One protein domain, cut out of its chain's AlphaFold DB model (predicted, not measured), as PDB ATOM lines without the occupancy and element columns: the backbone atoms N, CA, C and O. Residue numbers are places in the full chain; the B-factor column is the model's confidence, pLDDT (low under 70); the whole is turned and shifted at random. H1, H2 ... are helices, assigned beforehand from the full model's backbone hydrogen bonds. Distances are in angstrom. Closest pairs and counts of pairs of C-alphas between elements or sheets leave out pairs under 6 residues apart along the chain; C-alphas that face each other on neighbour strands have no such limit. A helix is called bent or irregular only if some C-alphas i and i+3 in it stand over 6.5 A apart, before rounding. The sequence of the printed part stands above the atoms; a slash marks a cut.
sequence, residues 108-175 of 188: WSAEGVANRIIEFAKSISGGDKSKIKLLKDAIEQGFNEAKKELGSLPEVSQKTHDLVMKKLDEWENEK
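Overview. This is residues 108 to 175 of the 188 residues of an uncharacterized protein of Tepiditoga spiralis (UniProt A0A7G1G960). Two long helices, H2 and H3, lie side by side as a helical hairpin, and a shorter helix, H1, crosses slantwise over one side of it, packing on H3 and ending near the beginning of H2. The printed part has 68 residues with three named helices, in the order H1, H2, H3, and no named strand; the class is all helix. It is compact, with a radius of gyration of the C-alphas of 12.1 A, and elongated, spanning 37 by 22 by 18 A.

Arrangement. H1, residues 110 to 125, touches H3, residues 155 to 173; their closest C-alphas, those of Ala 110 and Thr 160, are 4.7 A apart. These two helices run the same way at a steep tilt of 44 degrees. H1 and H2, residues 129 to 150, are close but not clearly touching, with the closest C-alphas, of Ser 125 and Lys 131, 6.5 A apart. They run opposite ways at a steep tilt of 51 degrees. H2 and H3 form a helical hairpin and touch, with the closest C-alphas, of Lys 129 and Glu 172, 6.2 A apart. They run opposite ways at a shallow tilt of 9 degrees. In H1 and H3 every O i to N i+4 pair is within hydrogen-bond range; in H2, 16 of 18 are.

Along the chain. H1 begins at C-alpha 110, (27.894, -89.525, -14.917), and is 22.4 A long from first to last C-alpha. H2 is 31.5 A long and irregular: C-alphas 130 and 133 are 7.1 A apart. H3 is 27.1 A long and ends at C-alpha 173, (15.048, -93.932, -32.268).

Size, cuts and confidence. The two C-alphas farthest apart, those of Gly 151 and Lys 175, are 38.7 A apart. Both links are tight, with 3 residues between H1 and H2 and 4 between H2 and H3. The printed part has no cut. Its mean pLDDT is 88.0, and residue 175 is under 70.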
ATOM      1  N   TRP A 108      24.623 -88.783  -8.470       74.38
ATOM      2  CA  TRP A 108      25.865 -88.004  -8.692       74.38
ATOM      3  C   TRP A 108      26.837 -88.654  -9.676       74.38
ATOM      4  O   TRP A 108      27.904 -88.106  -9.954       74.38
ATOM      5  N   SER A 109      26.464 -89.808 -10.225       84.19
ATOM      6  CA  SER A 109      27.232 -90.477 -11.268       84.19
ATOM      7  C   SER A 109      27.089 -89.756 -12.612       84.19
ATOM      8  O   SER A 109      26.143 -88.996 -12.834       84.19
ATOM      9  N   ALA A 110      28.005 -90.031 -13.547       87.81
ATOM     10  CA  ALA A 110      27.894 -89.525 -14.917       87.81
ATOM     11  C   ALA A 110      26.541 -89.894 -15.558       87.81
ATOM     12  O   ALA A 110      25.978 -89.087 -16.294       87.81
ATOM     13  N   GLU A 111      26.009 -91.068 -15.210       87.00
ATOM     14  CA  GLU A 111      24.726 -91.591 -15.674       87.00
ATOM     15  C   GLU A 111      23.533 -90.807 -15.111       87.00
ATOM     16  O   GLU A 111      22.639 -90.414 -15.864       87.00
ATOM     17  N   GLY A 112      23.544 -90.508 -13.809       86.62
ATOM     18  CA  GLY A 112      22.501 -89.701 -13.171       86.62
ATOM     19  C   GLY A 112      22.511 -88.250 -13.637       86.62
ATOM     20  O   GLY A 112      21.455 -87.665 -13.867       86.62
ATOM     21  N   VAL A 113      23.693 -87.668 -13.853       90.00
ATOM     22  CA  VAL A 113      23.798 -86.331 -14.455       90.00
ATOM     23  C   VAL A 113      23.280 -86.347 -15.894       90.00
ATOM     24  O   VAL A 113      22.507 -85.462 -16.257       90.00
ATOM     25  N   ALA A 114      23.630 -87.364 -16.689       91.44
ATOM     26  CA  ALA A 114      23.113 -87.510 -18.046       91.44
ATOM     27  C   ALA A 114      21.579 -87.624 -18.061       91.44
ATOM     28  O   ALA A 114      20.934 -86.923 -18.833       91.44
ATOM     29  N   ASN A 115      20.983 -88.419 -17.161       90.31
ATOM     30  CA  ASN A 115      19.525 -88.515 -17.018       90.31
ATOM     31  C   ASN A 115      18.872 -87.147 -16.796       90.31
ATOM     32  O   ASN A 115      17.943 -86.799 -17.518       90.31
ATOM     33  N   ARG A 116      19.404 -86.325 -15.883       89.88
ATOM     34  CA  ARG A 116      18.858 -84.980 -15.631       89.88
ATOM     35  C   ARG A 116      18.947 -84.059 -16.841       89.88
ATOM     36  O   ARG A 116      18.035 -83.273 -17.072       89.88
ATOM     37  N   ILE A 117      20.034 -84.143 -17.610       91.00
ATOM     38  CA  ILE A 117      20.188 -83.355 -18.841       91.00
ATOM     39  C   ILE A 117      19.121 -83.766 -19.863       91.00
ATOM     40  O   ILE A 117      18.505 -82.899 -20.479       91.00
ATOM     41  N   ILE A 118      18.848 -85.066 -20.003       90.81
ATOM     42  CA  ILE A 118      17.810 -85.584 -20.907       90.81
ATOM     43  C   ILE A 118      16.406 -85.206 -20.435       90.81
ATOM     44  O   ILE A 118      15.590 -84.772 -21.243       90.81
ATOM     45  N   GLU A 119      16.111 -85.332 -19.143       89.81
ATOM     46  CA  GLU A 119      14.834 -84.902 -18.562       89.81
ATOM     47  C   GLU A 119      14.598 -83.406 -18.779       89.81
ATOM     48  O   GLU A 119      13.514 -82.998 -19.197       89.81
ATOM     49  N   PHE A 120      15.633 -82.590 -18.570       89.81
ATOM     50  CA  PHE A 120      15.581 -81.162 -18.853       89.81
ATOM     51  C   PHE A 120      15.335 -80.898 -20.343       89.81
ATOM     52  O   PHE A 120      14.445 -80.121 -20.683       89.81
ATOM     53  N   ALA A 121      16.047 -81.594 -21.234       88.25
ATOM     54  CA  ALA A 121      15.877 -81.484 -22.681       88.25
ATOM     55  C   ALA A 121      14.449 -81.852 -23.131       88.25
ATOM     56  O   ALA A 121      13.832 -81.114 -23.900       88.25
ATOM     57  N   LYS A 122      13.890 -82.947 -22.598       85.62
ATOM     58  CA  LYS A 122      12.492 -83.356 -22.817       85.62
ATOM     59  C   LYS A 122      11.515 -82.302 -22.289       85.62
ATOM     60  O   LYS A 122      10.538 -81.980 -22.964       85.62
ATOM     61  N   SER A 123      11.789 -81.727 -21.119       87.38
ATOM     62  CA  SER A 123      10.941 -80.698 -20.512       87.38
ATOM     63  C   SER A 123      10.903 -79.409 -21.334       87.38
ATOM     64  O   SER A 123       9.817 -78.864 -21.519       87.38
ATOM     65  N   ILE A 124      12.042 -78.926 -21.844       86.75
ATOM     66  CA  ILE A 124      12.088 -77.692 -22.650       86.75
ATOM     67  C   ILE A 124      11.566 -77.900 -24.075       86.75
ATOM     68  O   ILE A 124      11.038 -76.971 -24.683       86.75
ATOM     69  N   SER A 125      11.694 -79.110 -24.629       82.38
ATOM     70  CA  SER A 125      11.191 -79.405 -25.972       82.38
ATOM     71  C   SER A 125       9.691 -79.683 -25.997       82.38
ATOM     72  O   SER A 125       9.085 -79.591 -27.068       82.38
ATOM     73  N   GLY A 126       9.105 -80.004 -24.839       82.88
ATOM     74  CA  GLY A 126       7.747 -80.529 -24.714       82.88
ATOM     75  C   GLY A 126       7.640 -81.994 -25.147       82.88
ATOM     76  O   GLY A 126       6.574 -82.425 -25.569       82.88
ATOM     77  N   GLY A 127       8.744 -82.746 -25.114       82.38
ATOM     78  CA  GLY A 127       8.809 -84.116 -25.630       82.38
ATOM     79  C   GLY A 127       8.878 -84.213 -27.161       82.38
ATOM     80  O   GLY A 127       8.837 -85.316 -27.702       82.38
ATOM     81  N   ASP A 128       9.012 -83.086 -27.862       82.69
ATOM     82  CA  ASP A 128       9.047 -83.034 -29.323       82.69
ATOM     83  C   ASP A 128      10.372 -83.579 -29.886       82.69
ATOM     84  O   ASP A 128      11.446 -83.002 -29.680       82.69
ATOM     85  N   LYS A 129      10.276 -84.686 -30.633       83.94
ATOM     86  CA  LYS A 129      11.417 -85.368 -31.260       83.94
ATOM     87  C   LYS A 129      12.011 -84.584 -32.427       83.94
ATOM     88  O   LYS A 129      13.203 -84.706 -32.691       83.94
ATOM     89  N   SER A 130      11.238 -83.717 -33.082       84.12
ATOM     90  CA  SER A 130      11.746 -82.872 -34.170       84.12
ATOM     91  C   SER A 130      12.800 -81.868 -33.689       84.12
ATOM     92  O   SER A 130      13.616 -81.403 -34.483       84.12
ATOM     93  N   LYS A 131      12.837 -81.575 -32.382       86.31
ATOM     94  CA  LYS A 131      13.829 -80.689 -31.757       86.31
ATOM     95  C   LYS A 131      15.089 -81.416 -31.283       86.31
ATOM     96  O   LYS A 131      16.028 -80.744 -30.872       86.31
ATOM     97  N   ILE A 132      15.158 -82.750 -31.360       87.38
ATOM     98  CA  ILE A 132      16.316 -83.519 -30.864       87.38
ATOM     99  C   ILE A 132      17.611 -83.083 -31.540       87.38
ATOM    100  O   ILE A 132      18.615 -82.900 -30.860       87.38
ATOM    101  N   LYS A 133      17.585 -82.845 -32.853       88.19
ATOM    102  CA  LYS A 133      18.768 -82.370 -33.576       88.19
ATOM    103  C   LYS A 133      19.267 -81.021 -33.044       88.19
ATOM    104  O   LYS A 133      20.449 -80.875 -32.768       88.19
ATOM    105  N   LEU A 134      18.353 -80.075 -32.816       88.06
ATOM    106  CA  LEU A 134      18.680 -78.777 -32.219       88.06
ATOM    107  C   LEU A 134      19.230 -78.929 -30.791       88.06
ATOM    108  O   LEU A 134      20.162 -78.226 -30.411       88.06
ATOM    109  N   LEU A 135      18.670 -79.849 -30.002       88.81
ATOM    110  CA  LEU A 135      19.126 -80.128 -28.638       88.81
ATOM    111  C   LEU A 135      20.524 -80.749 -28.616       88.81
ATOM    112  O   LEU A 135      21.340 -80.337 -27.797       88.81
ATOM    113  N   LYS A 136      20.816 -81.698 -29.515       90.19
ATOM    114  CA  LYS A 136      22.156 -82.283 -29.678       90.19
ATOM    115  C   LYS A 136      23.182 -81.196 -29.977       90.19
ATOM    116  O   LYS A 136      24.154 -81.073 -29.235       90.19
ATOM    117  N   ASP A 137      22.900 -80.354 -30.972       89.69
ATOM    118  CA  ASP A 137      23.787 -79.256 -31.363       89.69
ATOM    119  C   ASP A 137      24.013 -78.273 -30.198       89.69
ATOM    120  O   ASP A 137      25.147 -77.891 -29.911       89.69
ATOM    121  N   ALA A 138      22.953 -77.892 -29.477       91.31
ATOM    122  CA  ALA A 138      23.050 -76.976 -28.338       91.31
ATOM    123  C   ALA A 138      23.843 -77.572 -27.160       91.31
ATOM    124  O   ALA A 138      24.633 -76.874 -26.520       91.31
ATOM    125  N   ILE A 139      23.658 -78.863 -26.871       89.69
ATOM    126  CA  ILE A 139      24.392 -79.565 -25.813       89.69
ATOM    127  C   ILE A 139      25.871 -79.678 -26.190       89.69
ATOM    128  O   ILE A 139      26.732 -79.345 -25.375       89.69
ATOM    129  N   GLU A 140      26.181 -80.079 -27.423       91.81
ATOM    130  CA  GLU A 140      27.558 -80.167 -27.912       91.81
ATOM    131  C   GLU A 140      28.258 -78.801 -27.855       91.81
ATOM    132  O   GLU A 140      29.402 -78.690 -27.401       91.81
ATOM    133  N   GLN A 141      27.557 -77.731 -28.241       91.62
ATOM    134  CA  GLN A 141      28.058 -76.364 -28.106       91.62
ATOM    135  C   GLN A 141      28.358 -76.005 -26.646       91.62
ATOM    136  O   GLN A 141      29.460 -75.534 -26.364       91.62
ATOM    137  N   GLY A 142      27.450 -76.299 -25.713       90.44
ATOM    138  CA  GLY A 142      27.660 -76.035 -24.287       90.44
ATOM    139  C   GLY A 142      28.878 -76.764 -23.708       90.44
ATOM    140  O   GLY A 142      29.679 -76.165 -22.987       90.44
ATOM    141  N   PHE A 143      29.085 -78.036 -24.065       91.19
ATOM    142  CA  PHE A 143      30.275 -78.788 -23.643       91.19
ATOM    143  C   PHE A 143      31.565 -78.238 -24.266       91.19
ATOM    144  O   PHE A 143      32.596 -78.163 -23.592       91.19
ATOM    145  N   ASN A 144      31.517 -77.804 -25.525       89.12
ATOM    146  CA  ASN A 144      32.656 -77.179 -26.192       89.12
ATOM    147  C   ASN A 144      33.020 -75.818 -25.585       89.12
ATOM    148  O   ASN A 144      34.203 -75.508 -25.446       89.12
ATOM    149  N   GLU A 145      32.037 -75.010 -25.197       91.00
ATOM    150  CA  GLU A 145      32.263 -73.756 -24.473       91.00
ATOM    151  C   GLU A 145      32.845 -74.010 -23.080       91.00
ATOM    152  O   GLU A 145      33.866 -73.419 -22.730       91.00
ATOM    153  N   ALA A 146      32.296 -74.972 -22.333       88.19
ATOM    154  CA  ALA A 146      32.847 -75.377 -21.041       88.19
ATOM    155  C   ALA A 146      34.299 -75.865 -21.162       88.19
ATOM    156  O   ALA A 146      35.144 -75.536 -20.330       88.19
ATOM    157  N   LYS A 147      34.622 -76.603 -22.232       88.94
ATOM    158  CA  LYS A 147      35.994 -77.018 -22.535       88.94
ATOM    159  C   LYS A 147      36.905 -75.824 -22.824       88.94
ATOM    160  O   LYS A 147      38.047 -75.843 -22.388       88.94
ATOM    161  N   LYS A 148      36.434 -74.787 -23.524       87.31
ATOM    162  CA  LYS A 148      37.231 -73.573 -23.781       87.31
ATOM    163  C   LYS A 148      37.546 -72.814 -22.492       87.31
ATOM    164  O   LYS A 148      38.690 -72.417 -22.305       87.31
ATOM    165  N   GLU A 149      36.563 -72.658 -21.611       89.00
ATOM    166  CA  GLU A 149      36.720 -71.924 -20.346       89.00
ATOM    167  C   GLU A 149      37.567 -72.689 -19.316       89.00
ATOM    168  O   GLU A 149      38.392 -72.105 -18.617       89.00
ATOM    169  N   LEU A 150      37.407 -74.015 -19.236       85.25
ATOM    170  CA  LEU A 150      38.129 -74.872 -18.283       85.25
ATOM    171  C   LEU A 150      39.424 -75.476 -18.859       85.25
ATOM    172  O   LEU A 150      40.160 -76.166 -18.153       85.25
ATOM    173  N   GLY A 151      39.703 -75.252 -20.145       88.38
ATOM    174  CA  GLY A 151      40.805 -75.850 -20.903       88.38
ATOM    175  C   GLY A 151      40.570 -77.323 -21.260       88.38
ATOM    176  O   GLY A 151      40.404 -77.679 -22.430       88.38
ATOM    177  N   SER A 152      40.565 -78.206 -20.260       84.12
ATOM    178  CA  SER A 152      40.343 -79.645 -20.449       84.12
ATOM    179  C   SER A 152      39.209 -80.146 -19.568       84.12
ATOM    180  O   SER A 152      39.268 -80.022 -18.344       84.12
ATOM    181  N   LEU A 153      38.206 -80.776 -20.182       86.75
ATOM    182  CA  LEU A 153      37.160 -81.463 -19.436       86.75
ATOM    183  C   LEU A 153      37.728 -82.730 -18.777       86.75
ATOM    184  O   LEU A 153      38.381 -83.518 -19.468       86.75
ATOM    185  N   PRO A 154      37.469 -82.961 -17.480       88.44
ATOM    186  CA  PRO A 154      37.860 -84.197 -16.817       88.44
ATOM    187  C   PRO A 154      37.110 -85.399 -17.410       88.44
ATOM    188  O   PRO A 154      36.035 -85.255 -17.993       88.44
ATOM    189  N   GLU A 155      37.661 -86.600 -17.228       88.31
ATOM    190  CA  GLU A 155      37.132 -87.846 -17.810       88.31
ATOM    191  C   GLU A 155      35.654 -88.084 -17.465       88.31
ATOM    192  O   GLU A 155      34.874 -88.511 -18.310       88.31
ATOM    193  N   VAL A 156      35.238 -87.752 -16.240       87.69
ATOM    194  CA  VAL A 156      33.840 -87.889 -15.801       87.69
ATOM    195  C   VAL A 156      32.903 -87.009 -16.633       87.69
ATOM    196  O   VAL A 156      31.838 -87.469 -17.029       87.69
ATOM    197  N   SER A 157      33.308 -85.777 -16.955       88.69
ATOM    198  CA  SER A 157      32.509 -84.872 -17.788       88.69
ATOM    199  C   SER A 157      32.409 -85.357 -19.233       88.69
ATOM    200  O   SER A 157      31.354 -85.216 -19.842       88.69
ATOM    201  N   GLN A 158      33.479 -85.954 -19.768       91.31
ATOM    202  CA  GLN A 158      33.462 -86.568 -21.102       91.31
ATOM    203  C   GLN A 158      32.513 -87.772 -21.131       91.31
ATOM    204  O   GLN A 158      31.644 -87.850 -21.991       91.31
ATOM    205  N   LYS A 159      32.573 -88.639 -20.110       93.06
ATOM    206  CA  LYS A 159      31.620 -89.748 -19.952       93.06
ATOM    207  C   LYS A 159      30.175 -89.259 -19.886       93.06
ATOM    208  O   LYS A 159      29.309 -89.848 -20.520       93.06
ATOM    209  N   THR A 160      29.900 -88.180 -19.146       92.19
ATOM    210  CA  THR A 160      28.556 -87.584 -19.105       92.19
ATOM    211  C   THR A 160      28.104 -87.119 -20.485       92.19
ATOM    212  O   THR A 160      26.975 -87.405 -20.864       92.19
ATOM    213  N   HIS A 161      28.966 -86.438 -21.242       93.56
ATOM    214  CA  HIS A 161      28.655 -86.003 -22.604       93.56
ATOM    215  C   HIS A 161      28.272 -87.184 -23.508       93.56
ATOM    216  O   HIS A 161      27.215 -87.162 -24.137       93.56
ATOM    217  N   ASP A 162      29.087 -88.237 -23.521       93.69
ATOM    218  CA  ASP A 162      28.869 -89.392 -24.397       93.69
ATOM    219  C   ASP A 162      27.561 -90.119 -24.059       93.69
ATOM    220  O   ASP A 162      26.798 -90.503 -24.949       93.69
ATOM    221  N   LEU A 163      27.255 -90.249 -22.764       94.12
ATOM    222  CA  LEU A 163      25.994 -90.818 -22.287       94.12
ATOM    223  C   LEU A 163      24.788 -89.959 -22.678       94.12
ATOM    224  O   LEU A 163      23.748 -90.502 -23.042       94.12
ATOM    225  N   VAL A 164      24.915 -88.629 -22.632       93.62
ATOM    226  CA  VAL A 164      23.854 -87.720 -23.085       93.62
ATOM    227  C   VAL A 164      23.596 -87.897 -24.578       93.62
ATOM    228  O   VAL A 164      22.443 -88.074 -24.965       93.62
ATOM    229  N   MET A 165      24.638 -87.913 -25.413       93.69
ATOM    230  CA  MET A 165      24.470 -88.087 -26.861       93.69
ATOM    231  C   MET A 165      23.811 -89.425 -27.192       93.69
ATOM    232  O   MET A 165      22.818 -89.454 -27.917       93.69
ATOM    233  N   LYS A 166      24.268 -90.505 -26.548       93.62
ATOM    234  CA  LYS A 166      23.664 -91.832 -26.692       93.62
ATOM    235  C   LYS A 166      22.181 -91.843 -26.303       93.62
ATOM    236  O   LYS A 166      21.366 -92.391 -27.034       93.62
ATOM    237  N   LYS A 167      21.802 -91.210 -25.191       92.19
ATOM    238  CA  LYS A 167      20.396 -91.152 -24.751       92.19
ATOM    239  C   LYS A 167      19.517 -90.295 -25.657       92.19
ATOM    240  O   LYS A 167      18.335 -90.586 -25.814       92.19
ATOM    241  N   LEU A 168      20.071 -89.243 -26.259       90.38
ATOM    242  CA  LEU A 168      19.365 -88.467 -27.281       90.38
ATOM    243  C   LEU A 168      19.174 -89.284 -28.565       90.38
ATOM    244  O   LEU A 168      18.113 -89.189 -29.174       90.38
ATOM    245  N   ASP A 169      20.163 -90.091 -28.967       90.19
ATOM    246  CA  ASP A 169      20.029 -91.044 -30.078       90.19
ATOM    247  C   ASP A 169      18.967 -92.110 -29.779       90.19
ATOM    248  O   ASP A 169      18.135 -92.413 -30.632       90.19
ATOM    249  N   GLU A 170      18.959 -92.671 -28.570       90.94
ATOM    250  CA  GLU A 170      17.939 -93.630 -28.129       90.94
ATOM    251  C   GLU A 170      16.544 -92.998 -28.171       90.94
ATOM    252  O   GLU A 170      15.630 -93.568 -28.760       90.94
ATOM    253  N   TRP A 171      16.393 -91.779 -27.651       87.50
ATOM    254  CA  TRP A 171      15.121 -91.055 -27.672       87.50
ATOM    255  C   TRP A 171      14.650 -90.685 -29.092       87.50
ATOM    256  O   TRP A 171      13.448 -90.699 -29.370       87.50
ATOM    257  N   GLU A 172      15.570 -90.395 -30.015       87.12
ATOM    258  CA  GLU A 172      15.254 -90.189 -31.436       87.12
ATOM    259  C   GLU A 172      14.747 -91.479 -32.095       87.12
ATOM    260  O   GLU A 172      13.803 -91.453 -32.890       87.12
ATOM    261  N   ASN A 173      15.345 -92.612 -31.719       86.06
ATOM    262  CA  ASN A 173      15.048 -93.932 -32.268       86.06
ATOM    263  C   ASN A 173      13.918 -94.681 -31.546       86.06
ATOM    264  O   ASN A 173      13.472 -95.712 -32.054       86.06
ATOM    265  N   GLU A 174      13.417 -94.178 -30.414       81.50
ATOM    266  CA  GLU A 174      12.205 -94.668 -29.750       81.50
ATOM    267  C   GLU A 174      11.000 -94.497 -30.695       81.50
ATOM    268  O   GLU A 174      10.261 -93.517 -30.639       81.50
ATOM    269  N   LYS A 175      10.773 -95.425 -31.622       55.62
ATOM    270  CA  LYS A 175       9.517 -95.514 -32.373       55.62
ATOM    271  C   LYS A 175       8.526 -96.327 -31.542       55.62
ATOM    272  O   LYS A 175       8.770 -97.506 -31.323       55.62
TER     273      LYS A 175